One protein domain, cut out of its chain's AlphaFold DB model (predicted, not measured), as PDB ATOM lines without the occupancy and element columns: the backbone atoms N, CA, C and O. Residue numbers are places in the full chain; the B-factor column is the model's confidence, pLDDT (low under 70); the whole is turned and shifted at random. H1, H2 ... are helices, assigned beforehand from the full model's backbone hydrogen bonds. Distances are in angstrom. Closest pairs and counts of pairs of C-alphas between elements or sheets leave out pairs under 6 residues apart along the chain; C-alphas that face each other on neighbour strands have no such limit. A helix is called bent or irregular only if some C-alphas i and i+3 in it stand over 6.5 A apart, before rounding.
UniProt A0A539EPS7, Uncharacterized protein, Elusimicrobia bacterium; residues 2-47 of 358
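AT A GLANCE: This is residues 2 to 47 of the 358 residues of an uncharacterized protein of Elusimicrobia bacterium (UniProt A0A539EPS7). One long, straight helix, H1, makes the length of the domain, and the chain after it folds back beside its second half, where the one-turn helix H2 packs on the middle of H1. The first part of H1 sticks out: residues 2 to 12, of which 3 to 12 belong to H1, stand free. The printed part has 46 residues, with two named helices in the order H1, H2 and no named strand; the class is all helix. The whole is loose, with a radius of gyration of the C-alphas of 13.0 A, and spans 43 by 20 by 7 A.

HOW THE PARTS SIT: H1, residues 3 to 31, is followed by a short link of 7 residues, in which residues 33 to 35 are a helical run without a name. The link leads to H2, residues 39 to 42. H1 touches H2 with residues 17 to 24 alone, with 8 pairs of C-alphas within 8 A. The closest C-alphas of the two are those of Arg 21 and Thr 42, 4.6 A apart, and their centres are 9.8 A apart. In H1 every O i to N i+4 pair is within hydrogen-bond range; H2 is too short for such a pair, and its one O i to N i+3 pair is within range.

IN THESE COORDINATES: H1 runs from Gly 3, C-alpha at (6.334, 36.502, -2.066), to Leu 31, C-alpha at (35.193, 50.013, -27.871), 41.0 A from first to last C-alpha. It is not bent. H2 runs from Gly 39 to Thr 42, whose C-alpha is at (22.202, 49.291, -16.449).

THE WHOLE: The two C-alphas farthest apart are those of Pro 2 and Leu 31, at 42.8 A. The printed part has no cut. The mean pLDDT of the printed part is 84.6, and residues 2, 46 and 47 are under 70.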
ATOM      1  N   PRO A   2       2.709  39.734  -2.702       64.69
ATOM      2  CA  PRO A   2       2.955  38.340  -2.335       64.69
ATOM      3  C   PRO A   2       4.389  37.914  -2.680       64.69
ATOM      4  O   PRO A   2       4.948  38.370  -3.682       64.69
ATOM      5  N   GLY A   3       4.969  37.017  -1.879       78.31
ATOM      6  CA  GLY A   3       6.334  36.502  -2.066       78.31
ATOM      7  C   GLY A   3       6.657  36.001  -3.487       78.31
ATOM      8  O   GLY A   3       7.682  36.418  -4.028       78.31
ATOM      9  N   PRO A   4       5.789  35.200  -4.142       82.00
ATOM     10  CA  PRO A   4       6.068  34.647  -5.473       82.00
ATOM     11  C   PRO A   4       6.110  35.714  -6.572       82.00
ATOM     12  O   PRO A   4       7.003  35.720  -7.413       82.00
ATOM     13  N   VAL A   5       5.172  36.666  -6.528       82.81
ATOM     14  CA  VAL A   5       5.093  37.776  -7.491       82.81
ATOM     15  C   VAL A   5       6.316  38.680  -7.362       82.81
ATOM     16  O   VAL A   5       6.908  39.075  -8.364       82.81
ATOM     17  N   ARG A   6       6.745  38.959  -6.126       82.00
ATOM     18  CA  ARG A   6       7.969  39.723  -5.862       82.00
ATOM     19  C   ARG A   6       9.205  39.019  -6.424       82.00
ATOM     20  O   ARG A   6      10.028  39.685  -7.045       82.00
ATOM     21  N   ALA A   7       9.332  37.708  -6.220       84.81
ATOM     22  CA  ALA A   7      10.469  36.932  -6.709       84.81
ATOM     23  C   ALA A   7      10.536  36.917  -8.246       84.81
ATOM     24  O   ALA A   7      11.597  37.162  -8.815       84.81
ATOM     25  N   LEU A   8       9.398  36.717  -8.920       90.19
ATOM     26  CA  LEU A   8       9.316  36.770 -10.383       90.19
ATOM     27  C   LEU A   8       9.683  38.153 -10.932       90.19
ATOM     28  O   LEU A   8      10.457  38.254 -11.880       90.19
ATOM     29  N   LEU A   9       9.186  39.223 -10.305       86.69
ATOM     30  CA  LEU A   9       9.528  40.590 -10.696       86.69
ATOM     31  C   LEU A   9      11.028  40.876 -10.501       86.69
ATOM     32  O   LEU A   9      11.663  41.470 -11.369       86.69
ATOM     33  N   GLN A  10      11.608  40.433  -9.381       85.38
ATOM     34  CA  GLN A  10      13.043  40.561  -9.113       85.38
ATOM     35  C   GLN A  10      13.881  39.809 -10.149       85.38
ATOM     36  O   GLN A  10      14.862  40.365 -10.644       85.38
ATOM     37  N   LEU A  11      13.486  38.586 -10.510       91.25
ATOM     38  CA  LEU A  11      14.143  37.803 -11.557       91.25
ATOM     39  C   LEU A  11      14.064  38.504 -12.915       91.25
ATOM     40  O   LEU A  11      15.089  38.650 -13.574       91.25
ATOM     41  N   ALA A  12      12.887  39.002 -13.301       89.81
ATOM     42  CA  ALA A  12      12.700  39.714 -14.563       89.81
ATOM     43  C   ALA A  12      13.555  40.989 -14.639       89.81
ATOM     44  O   ALA A  12      14.280  41.191 -15.612       89.81
ATOM     45  N   LEU A  13      13.538  41.821 -13.591       88.81
ATOM     46  CA  LEU A  13      14.374  43.022 -13.522       88.81
ATOM     47  C   LEU A  13      15.866  42.667 -13.553       88.81
ATOM     48  O   LEU A  13      16.629  43.307 -14.270       88.81
ATOM     49  N   THR A  14      16.280  41.627 -12.826       89.12
ATOM     50  CA  THR A  14      17.674  41.159 -12.824       89.12
ATOM     51  C   THR A  14      18.096  40.673 -14.206       89.12
ATOM     52  O   THR A  14      19.190  41.004 -14.648       89.12
ATOM     53  N   ALA A  15      17.235  39.946 -14.920       91.94
ATOM     54  CA  ALA A  15      17.523  39.489 -16.274       91.94
ATOM     55  C   ALA A  15      17.693  40.672 -17.239       91.94
ATOM     56  O   ALA A  15      18.689  40.739 -17.959       91.94
ATOM     57  N   VAL A  16      16.774  41.641 -17.213       90.31
ATOM     58  CA  VAL A  16      16.822  42.822 -18.089       90.31
ATOM     59  C   VAL A  16      18.053  43.681 -17.789       90.31
ATOM     60  O   VAL A  16      18.911  43.867 -18.653       90.31
ATOM     61  N   TYR A  17      18.180  44.174 -16.555       90.38
ATOM     62  CA  TYR A  17      19.269  45.080 -16.182       90.38
ATOM     63  C   TYR A  17      20.624  44.371 -16.142       90.38
ATOM     64  O   TYR A  17      21.629  44.969 -16.514       90.38
ATOM     65  N   GLY A  18      20.659  43.090 -15.771       90.06
ATOM     66  CA  GLY A  18      21.862  42.262 -15.838       90.06
ATOM     67  C   GLY A  18      22.371  42.104 -17.269       90.06
ATOM     68  O   GLY A  18      23.570  42.254 -17.503       90.06
ATOM     69  N   THR A  19      21.472  41.905 -18.238       92.25
ATOM     70  CA  THR A  19      21.835  41.821 -19.664       92.25
ATOM     71  C   THR A  19      22.403  43.144 -20.169       92.25
ATOM     72  O   THR A  19      23.490  43.166 -20.743       92.25
ATOM     73  N   PHE A  20      21.727  44.266 -19.907       91.81
ATOM     74  CA  PHE A  20      22.235  45.583 -20.300       91.81
ATOM     75  C   PHE A  20      23.539  45.946 -19.591       91.81
ATOM     76  O   PHE A  20      24.427  46.543 -20.200       91.81
ATOM     77  N   ARG A  21      23.701  45.574 -18.317       90.56
ATOM     78  CA  ARG A  21      24.954  45.782 -17.588       90.56
ATOM     79  C   ARG A  21      26.089  44.978 -18.214       90.56
ATOM     80  O   ARG A  21      27.150  45.549 -18.448       90.56
ATOM     81  N   ALA A  22      25.865  43.701 -18.523       91.75
ATOM     82  CA  ALA A  22      26.850  42.861 -19.199       91.75
ATOM     83  C   ALA A  22      27.224  43.436 -20.573       91.75
ATOM     84  O   ALA A  22      28.408  43.606 -20.859       91.75
ATOM     85  N   LEU A  23      26.231  43.830 -21.376       92.88
ATOM     86  CA  LEU A  23      26.447  44.481 -22.667       92.88
ATOM     87  C   LEU A  23      27.263  45.773 -22.522       92.88
ATOM     88  O   LEU A  23      28.245  45.954 -23.232       92.88
ATOM     89  N   SER A  24      26.913  46.638 -21.568       91.31
ATOM     90  CA  SER A  24      27.643  47.882 -21.293       91.31
ATOM     91  C   SER A  24      29.106  47.632 -20.916       91.31
ATOM     92  O   SER A  24      29.988  48.362 -21.364       91.31
ATOM     93  N   LEU A  25      29.388  46.593 -20.122       89.62
ATOM     94  CA  LEU A  25      30.757  46.213 -19.763       89.62
ATOM     95  C   LEU A  25      31.540  45.678 -20.969       89.62
ATOM     96  O   LEU A  25      32.707  46.030 -21.134       89.62
ATOM     97  N   VAL A  26      30.907  44.867 -21.821       93.31
ATOM     98  CA  VAL A  26      31.519  44.371 -23.064       93.31
ATOM     99  C   VAL A  26      31.821  45.527 -24.012       93.31
ATOM    100  O   VAL A  26      32.947  45.628 -24.493       93.31
ATOM    101  N   LEU A  27      30.861  46.429 -24.233       90.94
ATOM    102  CA  LEU A  27      31.047  47.616 -25.069       90.94
ATOM    103  C   LEU A  27      32.198  48.480 -24.554       90.94
ATOM    104  O   LEU A  27      33.098  48.800 -25.322       90.94
ATOM    105  N   GLY A  28      32.226  48.777 -23.252       88.25
ATOM    106  CA  GLY A  28      33.314  49.547 -22.648       88.25
ATOM    107  C   GLY A  28      34.687  48.888 -22.803       88.25
ATOM    108  O   GLY A  28      35.682  49.564 -23.051       88.25
ATOM    109  N   LYS A  29      34.746  47.552 -22.715       89.62
ATOM    110  CA  LYS A  29      35.991  46.790 -22.876       89.62
ATOM    111  C   LYS A  29      36.475  46.727 -24.329       89.62
ATOM    112  O   LYS A  29      37.679  46.741 -24.553       89.62
ATOM    113  N   VAL A  30      35.562  46.609 -25.294       92.25
ATOM    114  CA  VAL A  30      35.890  46.423 -26.722       92.25
ATOM    115  C   VAL A  30      36.100  47.756 -27.438       92.25
ATOM    116  O   VAL A  30      37.004  47.877 -28.258       92.25
ATOM    117  N   LEU A  31      35.259  48.746 -27.143       91.50
ATOM    118  CA  LEU A  31      35.193  50.013 -27.871       91.50
ATOM    119  C   LEU A  31      35.736  51.199 -27.066       91.50
ATOM    120  O   LEU A  31      35.857  52.287 -27.621       91.50
ATOM    121  N   GLY A  32      36.067  50.998 -25.789       82.38
ATOM    122  CA  GLY A  32      36.585  52.023 -24.884       82.38
ATOM    123  C   GLY A  32      35.524  52.623 -23.947       82.38
ATOM    124  O   GLY A  32      34.325  52.401 -24.134       82.38
ATOM    125  N   PRO A  33      35.935  53.412 -22.932       77.19
ATOM    126  CA  PRO A  33      35.059  53.866 -21.843       77.19
ATOM    127  C   PRO A  33      33.819  54.661 -22.283       77.19
ATOM    128  O   PRO A  33      32.777  54.595 -21.634       77.19
ATOM    129  N   TRP A  34      33.888  55.380 -23.405       78.62
ATOM    130  CA  TRP A  34      32.758  56.140 -23.962       78.62
ATOM    131  C   TRP A  34      31.616  55.258 -24.485       78.62
ATOM    132  O   TRP A  34      30.512  55.752 -24.690       78.62
ATOM    133  N   ALA A  35      31.862  53.965 -24.715       84.75
ATOM    134  CA  ALA A  35      30.867  53.032 -25.240       84.75
ATOM    135  C   ALA A  35      30.008  52.378 -24.145       84.75
ATOM    136  O   ALA A  35      29.125  51.572 -24.449       84.75
ATOM    137  N   HIS A  36      30.247  52.703 -22.871       84.00
ATOM    138  CA  HIS A  36      29.360  52.281 -21.795       84.00
ATOM    139  C   HIS A  36      27.942  52.818 -22.025       84.00
ATOM    140  O   HIS A  36      27.736  54.003 -22.278       84.00
ATOM    141  N   LEU A  37      26.946  51.937 -21.891       83.19
ATOM    142  CA  LEU A  37      25.545  52.350 -21.890       83.19
ATOM    143  C   LEU A  37      25.272  53.289 -20.715       83.19
ATOM    144  O   LEU A  37      25.783  53.074 -19.611       83.19
ATOM    145  N   ASP A  38      24.390  54.261 -20.947       78.81
ATOM    146  CA  ASP A  38      23.875  55.158 -19.915       78.81
ATOM    147  C   ASP A  38      23.370  54.368 -18.690       78.81
ATOM    148  O   ASP A  38      22.766  53.292 -18.804       78.81
ATOM    149  N   GLY A  39      23.628  54.908 -17.496       73.75
ATOM    150  CA  GLY A  39      23.285  54.285 -16.218       73.75
ATOM    151  C   GLY A  39      21.823  53.834 -16.118       73.75
ATOM    152  O   GLY A  39      21.558  52.793 -15.518       73.75
ATOM    153  N   ARG A  40      20.900  54.546 -16.780       77.06
ATOM    154  CA  ARG A  40      19.460  54.242 -16.823       77.06
ATOM    155  C   ARG A  40      19.133  52.889 -17.456       77.06
ATOM    156  O   ARG A  40      18.096  52.313 -17.139       77.06
ATOM    157  N   PHE A  41      20.002  52.371 -18.327       80.81
ATOM    158  CA  PHE A  41      19.846  51.040 -18.924       80.81
ATOM    159  C   PHE A  41      20.469  49.939 -18.073       80.81
ATOM    160  O   PHE A  41      20.092  48.781 -18.197       80.81
ATOM    161  N   THR A  42      21.423  50.280 -17.207       82.12
ATOM    162  CA  THR A  42      22.202  49.291 -16.449       82.12
ATOM    163  C   THR A  42      21.739  49.123 -15.005       82.12
ATOM    164  O   THR A  42      22.088  48.127 -14.376       82.12
ATOM    165  N   HIS A  43      20.922  50.049 -14.494       81.12
ATOM    166  CA  HIS A  43      20.313  49.978 -13.169       81.12
ATOM    167  C   HIS A  43      18.856  50.462 -13.222       81.12
ATOM    168  O   HIS A  43      18.547  51.392 -13.970       81.12
ATOM    169  N   PRO A  44      17.948  49.881 -12.418       75.19
ATOM    170  CA  PRO A  44      16.566  50.336 -12.365       75.19
ATOM    171  C   PRO A  44      16.467  51.754 -11.793       75.19
ATOM    172  O   PRO A  44      16.640  51.967 -10.598       75.19
ATOM    173  N   CYS A  45      16.117  52.722 -12.642       70.25
ATOM    174  CA  CYS A  45      15.783  54.098 -12.246       70.25
ATOM    175  C   CYS A  45      14.267  54.307 -12.056       70.25
ATOM    176  O   CYS A  45      13.770  55.432 -12.167       70.25
ATOM    177  N   LEU A  46      13.519  53.227 -11.805       69.50
ATOM    178  CA  LEU A  46      12.058  53.244 -11.699       69.50
ATOM    179  C   LEU A  46      11.599  54.229 -10.617       69.50
ATOM    180  O   LEU A  46      12.094  54.215  -9.493       69.50
ATOM    181  N   GLY A  47      10.665  55.109 -10.975       69.50
ATOM    182  CA  GLY A  47      10.098  56.111 -10.071       69.50
ATOM    183  C   GLY A  47      10.946  57.373  -9.871       69.50
ATOM    184  O   GLY A  47      10.429  58.369  -9.381       69.50
TER     185      GLY A  47